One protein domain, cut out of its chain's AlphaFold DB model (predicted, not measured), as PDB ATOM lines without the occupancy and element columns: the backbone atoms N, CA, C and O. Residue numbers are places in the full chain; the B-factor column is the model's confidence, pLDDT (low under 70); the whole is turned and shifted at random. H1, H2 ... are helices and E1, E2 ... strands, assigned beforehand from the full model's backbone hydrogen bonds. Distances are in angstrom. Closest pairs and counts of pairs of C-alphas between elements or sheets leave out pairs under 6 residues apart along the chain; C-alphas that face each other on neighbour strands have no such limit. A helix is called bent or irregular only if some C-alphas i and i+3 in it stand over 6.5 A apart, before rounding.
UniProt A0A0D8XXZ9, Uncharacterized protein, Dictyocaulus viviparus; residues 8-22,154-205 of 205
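AT A GLANCE: This is residues 8 to 22 and 154 to 205 of the 205 residues of an uncharacterized protein of Dictyocaulus viviparus (UniProt A0A0D8XXZ9). This is a long, narrow, twisted sheet built along one bent strand, E3, which forms a long hairpin with E4 toward one end, while E1 and E2 follow each other along its other side. At the other end of E3 the small hairpin E5 and E6 continues the sheet past E6's pairing with E3, and the short helix H1 packs near this corner, on E3, E5 and E6. The printed part has 67 residues with six named strands and one named helix; along the chain E1 and E2 come first, then E3 and E4, then H1, and last E5 and E6; the sheet is branched, with the antiparallel neighbour pairs E1 and E3, E2 and E3, E3 and E4, E3 and E6, and E5 and E6, and the class is mostly strand. The whole is loose, with a radius of gyration of the C-alphas of 14.5 A, and elongated, spanning 46 by 25 by 17 A.

HOW THE PARTS SIT: E3, residues 154 to 166, has four neighbours and bends by 61 degrees at residue 157. Its pairing is staggered. On one side of it lie E1, residues 8 to 12, beside residues 161 to 165, and E2, residues 16 to 20, beside residues 154 to 159. N 10 and O 163 are 2.9 A apart, and N 17 and O 157 are 2.8 A apart, both within hydrogen-bond range. E1 and E2 are apart. On the other side lie E4, residues 172 to 180, and E6, residues 202 to 204. E3 and E4 form a hairpin, antiparallel at 161 degrees, with N 162 and O 177 at 2.8 A. E6 is antiparallel to E3 at 113 degrees, with N 156 and O 203 at 2.8 A. E5, residues 197 to 199, forms a hairpin with E6, with N 199 and O 202 at 2.9 A. H1, residues 181 to 186, is on the sheet; its closest C-alphas to E6 are those of Ala 182 and Ser 203, 5.3 A apart, and to E3 those of Ile 181 and Lys 159, 5.4 A. In H1 every O i to N i+4 pair is within hydrogen-bond range.

IN THESE COORDINATES: E3 measures 35.4 A, from C-alpha 154 at (117.094, 128.079, 83.782) to C-alpha 166 at (141.032, 154.119, 81.978). E4 measures 25.0 A, E2 13.4 A, E1 12.9 A, H1 8.6 A, E5 6.8 A and E6 6.5 A. E1 begins at C-alpha 8, (139.559, 147.842, 82.258), and E6 ends at C-alpha 204, (116.194, 129.992, 78.590).

THE WHOLE: The two C-alphas farthest apart, those of Glu 22 and Gln 169, are 48.2 A apart. Residues 23 to 153 are not printed, and C-alphas 22 and 154 are 9.6 A apart across this cut. Of the links that are printed whole, H1 to E5 is short and the others are tight. The mean pLDDT of the printed part is 90.2, and no printed residue is under 70.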
ATOM      1  N   GLU A   8     140.081 148.964  81.484       90.50
ATOM      2  CA  GLU A   8     139.559 147.842  82.258       90.50
ATOM      3  C   GLU A   8     138.033 147.790  82.117       90.50
ATOM      4  O   GLU A   8     137.369 148.824  82.039       90.50
ATOM      5  N   PHE A   9     137.494 146.572  82.045       91.06
ATOM      6  CA  PHE A   9     136.066 146.304  81.899       91.06
ATOM      7  C   PHE A   9     135.585 145.561  83.138       91.06
ATOM      8  O   PHE A   9     135.928 144.397  83.343       91.06
ATOM      9  N   ASN A  10     134.781 146.227  83.957       90.25
ATOM     10  CA  ASN A  10     134.163 145.617  85.122       90.25
ATOM     11  C   ASN A  10     132.711 145.263  84.795       90.25
ATOM     12  O   ASN A  10     131.910 146.145  84.480       90.25
ATOM     13  N   ILE A  11     132.390 143.968  84.831       90.69
ATOM     14  CA  ILE A  11     131.046 143.473  84.543       90.69
ATOM     15  C   ILE A  11     130.264 143.380  85.847       90.69
ATOM     16  O   ILE A  11     130.654 142.675  86.775       90.69
ATOM     17  N   ASN A  12     129.138 144.075  85.885       89.12
ATOM     18  CA  ASN A  12     128.210 144.098  86.992       89.12
ATOM     19  C   ASN A  12     126.925 143.343  86.611       89.12
ATOM     20  O   ASN A  12     126.189 143.729  85.697       89.12
ATOM     21  N   TRP A  13     126.677 142.267  87.357       88.12
ATOM     22  CA  TRP A  13     125.560 141.341  87.184       88.12
ATOM     23  C   TRP A  13     124.380 141.629  88.127       88.12
ATOM     24  O   TRP A  13     123.409 140.886  88.115       88.12
ATOM     25  N   THR A  14     124.410 142.696  88.938       88.44
ATOM     26  CA  THR A  14     123.387 142.937  89.979       88.44
ATOM     27  C   THR A  14     121.988 143.226  89.439       88.44
ATOM     28  O   THR A  14     121.022 143.134  90.191       88.44
ATOM     29  N   LYS A  15     121.861 143.583  88.155       90.69
ATOM     30  CA  LYS A  15     120.566 143.737  87.469       90.69
ATOM     31  C   LYS A  15     120.180 142.518  86.621       90.69
ATOM     32  O   LYS A  15     119.237 142.613  85.829       90.69
ATOM     33  N   LEU A  16     120.912 141.412  86.741       89.50
ATOM     34  CA  LEU A  16     120.551 140.130  86.158       89.50
ATOM     35  C   LEU A  16     119.738 139.336  87.184       89.50
ATOM     36  O   LEU A  16     120.139 139.196  88.336       89.50
ATOM     37  N   TYR A  17     118.608 138.802  86.742       88.25
ATOM     38  CA  TYR A  17     117.768 137.902  87.514       88.25
ATOM     39  C   TYR A  17     117.825 136.520  86.878       88.25
ATOM     40  O   TYR A  17     117.642 136.389  85.664       88.25
ATOM     41  N   GLN A  18     118.072 135.505  87.700       85.12
ATOM     42  CA  GLN A  18     118.094 134.109  87.291       85.12
ATOM     43  C   GLN A  18     117.117 133.308  88.149       85.12
ATOM     44  O   GLN A  18     117.104 133.444  89.371       85.12
ATOM     45  N   GLU A  19     116.324 132.472  87.495       86.19
ATOM     46  CA  GLU A  19     115.384 131.547  88.117       86.19
ATOM     47  C   GLU A  19     115.612 130.145  87.546       86.19
ATOM     48  O   GLU A  19     115.813 129.986  86.340       86.19
ATOM     49  N   SER A  20     115.592 129.134  88.408       83.75
ATOM     50  CA  SER A  20     115.706 127.726  88.028       83.75
ATOM     51  C   SER A  20     114.376 127.034  88.288       83.75
ATOM     52  O   SER A  20     113.781 127.225  89.349       83.75
ATOM     53  N   SER A  21     113.909 126.230  87.338       85.94
ATOM     54  CA  SER A  21     112.746 125.374  87.552       85.94
ATOM     55  C   SER A  21     113.048 124.269  88.569       85.94
ATOM     56  O   SER A  21     114.207 123.932  88.823       85.94
ATOM     57  N   GLU A  22     112.000 123.633  89.088       82.50
ATOM     58  CA  GLU A  22     112.158 122.346  89.772       82.50
ATOM     59  C   GLU A  22     112.759 121.301  88.803       82.50
ATOM     60  O   GLU A  22     112.522 121.379  87.587       82.50
ATOM     61  N   ASN A 154     116.669 126.819  83.189       85.81
ATOM     62  CA  ASN A 154     117.094 128.079  83.782       85.81
ATOM     63  C   ASN A 154     116.618 129.249  82.929       85.81
ATOM     64  O   ASN A 154     116.763 129.249  81.707       85.81
ATOM     65  N   ARG A 155     116.087 130.280  83.583       89.44
ATOM     66  CA  ARG A 155     115.588 131.506  82.964       89.44
ATOM     67  C   ARG A 155     116.413 132.689  83.437       89.44
ATOM     68  O   ARG A 155     116.513 132.942  84.630       89.44
ATOM     69  N   MET A 156     116.976 133.436  82.494       89.94
ATOM     70  CA  MET A 156     117.709 134.675  82.740       89.94
ATOM     71  C   MET A 156     116.957 135.861  82.155       89.94
ATOM     72  O   MET A 156     116.577 135.857  80.982       89.94
ATOM     73  N   THR A 157     116.797 136.903  82.963       93.00
ATOM     74  CA  THR A 157     116.187 138.175  82.565       93.00
ATOM     75  C   THR A 157     116.960 139.352  83.146       93.00
ATOM     76  O   THR A 157     117.742 139.211  84.081       93.00
ATOM     77  N   GLY A 158     116.746 140.542  82.591       93.31
ATOM     78  CA  GLY A 158     117.361 141.767  83.090       93.31
ATOM     79  C   GLY A 158     118.559 142.213  82.260       93.31
ATOM     80  O   GLY A 158     118.610 142.005  81.044       93.31
ATOM     81  N   LYS A 159     119.482 142.924  82.905       93.81
ATOM     82  CA  LYS A 159     120.526 143.685  82.218       93.81
ATOM     83  C   LYS A 159     121.901 143.438  82.820       93.81
ATOM     84  O   LYS A 159     122.045 143.300  84.030       93.81
ATOM     85  N   VAL A 160     122.910 143.462  81.961       92.62
ATOM     86  CA  VAL A 160     124.324 143.442  82.337       92.62
ATOM     87  C   VAL A 160     124.876 144.849  82.170       92.62
ATOM     88  O   VAL A 160     124.647 145.488  81.139       92.62
ATOM     89  N   LEU A 161     125.591 145.337  83.183       93.69
ATOM     90  CA  LEU A 161     126.274 146.623  83.130       93.69
ATOM     91  C   LEU A 161     127.772 146.385  82.993       93.69
ATOM     92  O   LEU A 161     128.340 145.569  83.708       93.69
ATOM     93  N   VAL A 162     128.418 147.111  82.094       93.88
ATOM     94  CA  VAL A 162     129.867 147.083  81.920       93.88
ATOM     95  C   VAL A 162     130.400 148.480  82.170       93.88
ATOM     96  O   VAL A 162     130.156 149.403  81.392       93.88
ATOM     97  N   THR A 163     131.135 148.632  83.263       94.44
ATOM     98  CA  THR A 163     131.855 149.862  83.584       94.44
ATOM     99  C   THR A 163     133.217 149.808  82.912       94.44
ATOM    100  O   THR A 163     133.975 148.861  83.121       94.44
ATOM    101  N   VAL A 164     133.530 150.822  82.109       94.50
ATOM    102  CA  VAL A 164     134.814 150.943  81.416       94.50
ATOM    103  C   VAL A 164     135.636 152.027  82.099       94.50
ATOM    104  O   VAL A 164     135.194 153.176  82.172       94.50
ATOM    105  N   THR A 165     136.826 151.686  82.585       93.38
ATOM    106  CA  THR A 165     137.746 152.621  83.254       93.38
ATOM    107  C   THR A 165     139.070 152.727  82.504       93.38
ATOM    108  O   THR A 165     139.505 151.792  81.833       93.38
ATOM    109  N   ASN A 166     139.729 153.883  82.591       90.75
ATOM    110  CA  ASN A 166     141.032 154.119  81.978       90.75
ATOM    111  C   ASN A 166     142.154 153.871  82.992       90.75
ATOM    112  O   ASN A 166     142.390 154.687  83.886       90.75
ATOM    113  N   LEU A 167     142.908 152.787  82.804       88.12
ATOM    114  CA  LEU A 167     143.990 152.397  83.712       88.12
ATOM    115  C   LEU A 167     145.164 153.388  83.708       88.12
ATOM    116  O   LEU A 167     145.904 153.476  84.684       88.12
ATOM    117  N   LYS A 168     145.353 154.156  82.626       87.62
ATOM    118  CA  LYS A 168     146.423 155.169  82.531       87.62
ATOM    119  C   LYS A 168     146.048 156.494  83.204       87.62
ATOM    120  O   LYS A 168     146.917 157.328  83.426       87.62
ATOM    121  N   GLN A 169     144.770 156.696  83.520       85.50
ATOM    122  CA  GLN A 169     144.251 157.912  84.145       85.50
ATOM    123  C   GLN A 169     143.610 157.575  85.494       85.50
ATOM    124  O   GLN A 169     142.441 157.879  85.715       85.50
ATOM    125  N   ASN A 170     144.374 156.916  86.373       86.31
ATOM    126  CA  ASN A 170     143.971 156.578  87.744       86.31
ATOM    127  C   ASN A 170     142.591 155.890  87.837       86.31
ATOM    128  O   ASN A 170     141.751 156.283  88.643       86.31
ATOM    129  N   ASN A 171     142.329 154.914  86.960       87.31
ATOM    130  CA  ASN A 171     141.053 154.194  86.860       87.31
ATOM    131  C   ASN A 171     139.827 155.110  86.689       87.31
ATOM    132  O   ASN A 171     138.721 154.762  87.105       87.31
ATOM    133  N   SER A 172     140.003 156.282  86.071       91.81
ATOM    134  CA  SER A 172     138.895 157.199  85.792       91.81
ATOM    135  C   SER A 172     137.828 156.536  84.922       91.81
ATOM    136  O   SER A 172     138.129 155.766  84.005       91.81
ATOM    137  N   LEU A 173     136.566 156.834  85.230       91.62
ATOM    138  CA  LEU A 173     135.417 156.325  84.493       91.62
ATOM    139  C   LEU A 173     135.416 156.883  83.066       91.62
ATOM    140  O   LEU A 173     135.396 158.095  82.871       91.62
ATOM    141  N   VAL A 174     135.390 155.988  82.079       93.56
ATOM    142  CA  VAL A 174     135.230 156.337  80.664       93.56
ATOM    143  C   VAL A 174     133.752 156.326  80.297       93.56
ATOM    144  O   VAL A 174     133.236 157.308  79.773       93.56
ATOM    145  N   THR A 175     133.063 155.212  80.556       93.94
ATOM    146  CA  THR A 175     131.638 155.051  80.244       93.94
ATOM    147  C   THR A 175     131.034 153.863  80.994       93.94
ATOM    148  O   THR A 175     131.755 153.029  81.547       93.94
ATOM    149  N   VAL A 176     129.705 153.774  80.977       92.94
ATOM    150  CA  VAL A 176     128.940 152.613  81.436       92.94
ATOM    151  C   VAL A 176     128.059 152.143  80.286       92.94
ATOM    152  O   VAL A 176     127.257 152.908  79.755       92.94
ATOM    153  N   ILE A 177     128.213 150.880  79.907       94.50
ATOM    154  CA  ILE A 177     127.420 150.229  78.867       94.50
ATOM    155  C   ILE A 177     126.388 149.348  79.561       94.50
ATOM    156  O   ILE A 177     126.734 148.575  80.447       94.50
ATOM    157  N   GLU A 178     125.127 149.450  79.165       94.94
ATOM    158  CA  GLU A 178     124.054 148.597  79.670       94.94
ATOM    159  C   GLU A 178     123.457 147.801  78.503       94.94
ATOM    160  O   GLU A 178     123.148 148.372  77.459       94.94
ATOM    161  N   GLY A 179     123.294 146.488  78.674       94.31
ATOM    162  CA  GLY A 179     122.707 145.614  77.658       94.31
ATOM    163  C   GLY A 179     121.730 144.613  78.262       94.31
ATOM    164  O   GLY A 179     121.969 144.085  79.347       94.31
ATOM    165  N   ASN A 180     120.620 144.352  77.568       94.88
ATOM    166  CA  ASN A 180     119.695 143.285  77.946       94.88
ATOM    167  C   ASN A 180     120.356 141.917  77.709       94.88
ATOM    168  O   ASN A 180     120.956 141.700  76.655       94.88
ATOM    169  N   ILE A 181     120.238 140.991  78.665       91.94
ATOM    170  CA  ILE A 181     120.873 139.670  78.559       91.94
ATOM    171  C   ILE A 181     120.394 138.875  77.336       91.94
ATOM    172  O   ILE A 181     121.208 138.236  76.671       91.94
ATOM    173  N   ALA A 182     119.109 138.961  76.986       93.69
ATOM    174  CA  ALA A 182     118.551 138.288  75.819       93.69
ATOM    175  C   ALA A 182     119.194 138.803  74.522       93.69
ATOM    176  O   ALA A 182     119.586 138.008  73.672       93.69
ATOM    177  N   ASP A 183     119.376 140.117  74.390       94.38
ATOM    178  CA  ASP A 183     120.016 140.718  73.213       94.38
ATOM    179  C   ASP A 183     121.506 140.380  73.132       94.38
ATOM    180  O   ASP A 183     122.019 140.071  72.055       94.38
ATOM    181  N   ILE A 184     122.194 140.368  74.278       92.25
ATOM    182  CA  ILE A 184     123.596 139.946  74.363       92.25
ATOM    183  C   ILE A 184     123.740 138.497  73.876       92.25
ATOM    184  O   ILE A 184     124.623 138.212  73.068       92.25
ATOM    185  N   ILE A 185     122.863 137.590  74.318       91.19
ATOM    186  CA  ILE A 185     122.904 136.173  73.927       91.19
ATOM    187  C   ILE A 185     122.510 135.986  72.457       91.19
ATOM    188  O   ILE A 185     123.167 135.207  71.768       91.19
ATOM    189  N   ARG A 186     121.531 136.739  71.931       92.31
ATOM    190  CA  ARG A 186     121.207 136.752  70.485       92.31
ATOM    191  C   ARG A 186     122.416 137.094  69.623       92.31
ATOM    192  O   ARG A 186     122.564 136.544  68.536       92.31
ATOM    193  N   GLY A 187     123.273 137.996  70.103       90.88
ATOM    194  CA  GLY A 187     124.508 138.381  69.423       90.88
ATOM    195  C   GLY A 187     125.585 137.289  69.394       90.88
ATOM    196  O   GLY A 187     126.557 137.416  68.651       90.88
ATOM    197  N   ILE A 188     125.441 136.210  70.175       89.44
ATOM    198  CA  ILE A 188     126.395 135.096  70.198       89.44
ATOM    199  C   ILE A 188     126.153 134.185  68.993       89.44
ATOM    200  O   ILE A 188     125.068 133.632  68.799       89.44
ATOM    201  N   VAL A 189     127.212 133.948  68.218       90.06
ATOM    202  CA  VAL A 189     127.179 133.009  67.091       90.06
ATOM    203  C   VAL A 189     126.765 131.617  67.578       90.06
ATOM    204  O   VAL A 189     127.373 131.051  68.493       90.06
ATOM    205  N   ASN A 190     125.738 131.060  66.933       88.38
ATOM    206  CA  ASN A 190     125.160 129.753  67.237       88.38
ATOM    207  C   ASN A 190     124.659 129.613  68.690       88.38
ATOM    208  O   ASN A 190     124.799 128.548  69.288       88.38
ATOM    209  N   TYR A 191     124.067 130.663  69.280       86.75
ATOM    210  CA  TYR A 191     123.504 130.591  70.639       86.75
ATOM    211  C   TYR A 191     122.524 129.414  70.816       86.75
ATOM    212  O   TYR A 191     122.580 128.720  71.830       86.75
ATOM    213  N   ALA A 192     121.711 129.109  69.798       87.44
ATOM    214  CA  ALA A 192     120.779 127.982  69.820       87.44
ATOM    215  C   ALA A 192     121.485 126.624  69.953       87.44
ATOM    216  O   ALA A 192     121.086 125.786  70.757       87.44
ATOM    217  N   SER A 193     122.598 126.413  69.239       86.12
ATOM    218  CA  SER A 193     123.370 125.166  69.360       86.12
ATOM    219  C   SER A 193     124.108 125.056  70.697       86.12
ATOM    220  O   SER A 193     124.619 123.990  71.028       86.12
ATOM    221  N   LYS A 194     124.204 126.157  71.451       82.50
ATOM    222  CA  LYS A 194     124.752 126.204  72.812       82.50
ATOM    223  C   LYS A 194     123.685 125.961  73.886       82.50
ATOM    224  O   LYS A 194     124.013 126.043  75.062       82.50
ATOM    225  N   GLY A 195     122.446 125.653  73.490       85.00
ATOM    226  CA  GLY A 195     121.341 125.327  74.396       85.00
ATOM    227  C   GLY A 195     120.413 126.497  74.718       85.00
ATOM    228  O   GLY A 195     119.426 126.294  75.412       85.00
ATOM    229  N   PHE A 196     120.676 127.698  74.195       88.94
ATOM    230  CA  PHE A 196     119.855 128.865  74.500       88.94
ATOM    231  C   PHE A 196     118.625 128.974  73.598       88.94
ATOM    232  O   PHE A 196     118.732 128.957  72.372       88.94
ATOM    233  N   THR A 197     117.473 129.217  74.209       92.25
ATOM    234  CA  THR A 197     116.251 129.669  73.534       92.25
ATOM    235  C   THR A 197     115.880 131.046  74.065       92.25
ATOM    236  O   THR A 197     116.055 131.314  75.248       92.25
ATOM    237  N   ILE A 198     115.409 131.949  73.207       93.31
ATOM    238  CA  ILE A 198     115.161 133.340  73.601       93.31
ATOM    239  C   ILE A 198     113.723 133.709  73.266       93.31
ATOM    240  O   ILE A 198     113.334 133.664  72.100       93.31
ATOM    241  N   ASP A 199     112.974 134.117  74.285       91.75
ATOM    242  CA  ASP A 199     111.586 134.561  74.187       91.75
ATOM    243  C   ASP A 199     111.468 135.991  74.733       91.75
ATOM    244  O   ASP A 199     111.656 136.246  75.922       91.75
ATOM    245  N   GLY A 200     111.245 136.963  73.846       91.38
ATOM    246  CA  GLY A 200     111.210 138.381  74.217       91.38
ATOM    247  C   GLY A 200     112.491 138.843  74.929       91.38
ATOM    248  O   GLY A 200     113.555 138.916  74.321       91.38
ATOM    249  N   ASN A 201     112.402 139.162  76.218       91.44
ATOM    250  CA  ASN A 201     113.543 139.592  77.042       91.44
ATOM    251  C   ASN A 201     114.056 138.492  77.989       91.44
ATOM    252  O   ASN A 201     114.788 138.786  78.936       91.44
ATOM    253  N   VAL A 202     113.651 137.245  77.752       91.38
ATOM    254  CA  VAL A 202     113.993 136.073  78.559       91.38
ATOM    255  C   VAL A 202     114.910 135.162  77.753       91.38
ATOM    256  O   VAL A 202     114.607 134.812  76.614       91.38
ATOM    257  N   SER A 203     116.026 134.759  78.354       89.81
ATOM    258  CA  SER A 203     116.882 133.693  77.836       89.81
ATOM    259  C   SER A 203     116.683 132.431  78.663       89.81
ATOM    260  O   SER A 203     116.801 132.476  79.883       89.81
ATOM    261  N   VAL A 204     116.438 131.310  77.998       89.44
ATOM    262  CA  VAL A 204     116.194 129.992  78.590       89.44
ATOM    263  C   VAL A 204     117.325 129.041  78.201       89.44
ATOM    264  O   VAL A 204     117.739 129.075  77.040       89.44
ATOM    265  N   TYR A 205     117.830 128.219  79.126       83.81
ATOM    266  CA  TYR A 205     118.843 127.186  78.857       83.81
ATOM    267  C   TYR A 205     118.756 125.987  79.805       83.81
ATOM    268  O   TYR A 205     118.127 126.119  80.881       83.81
TER     269      TYR A 205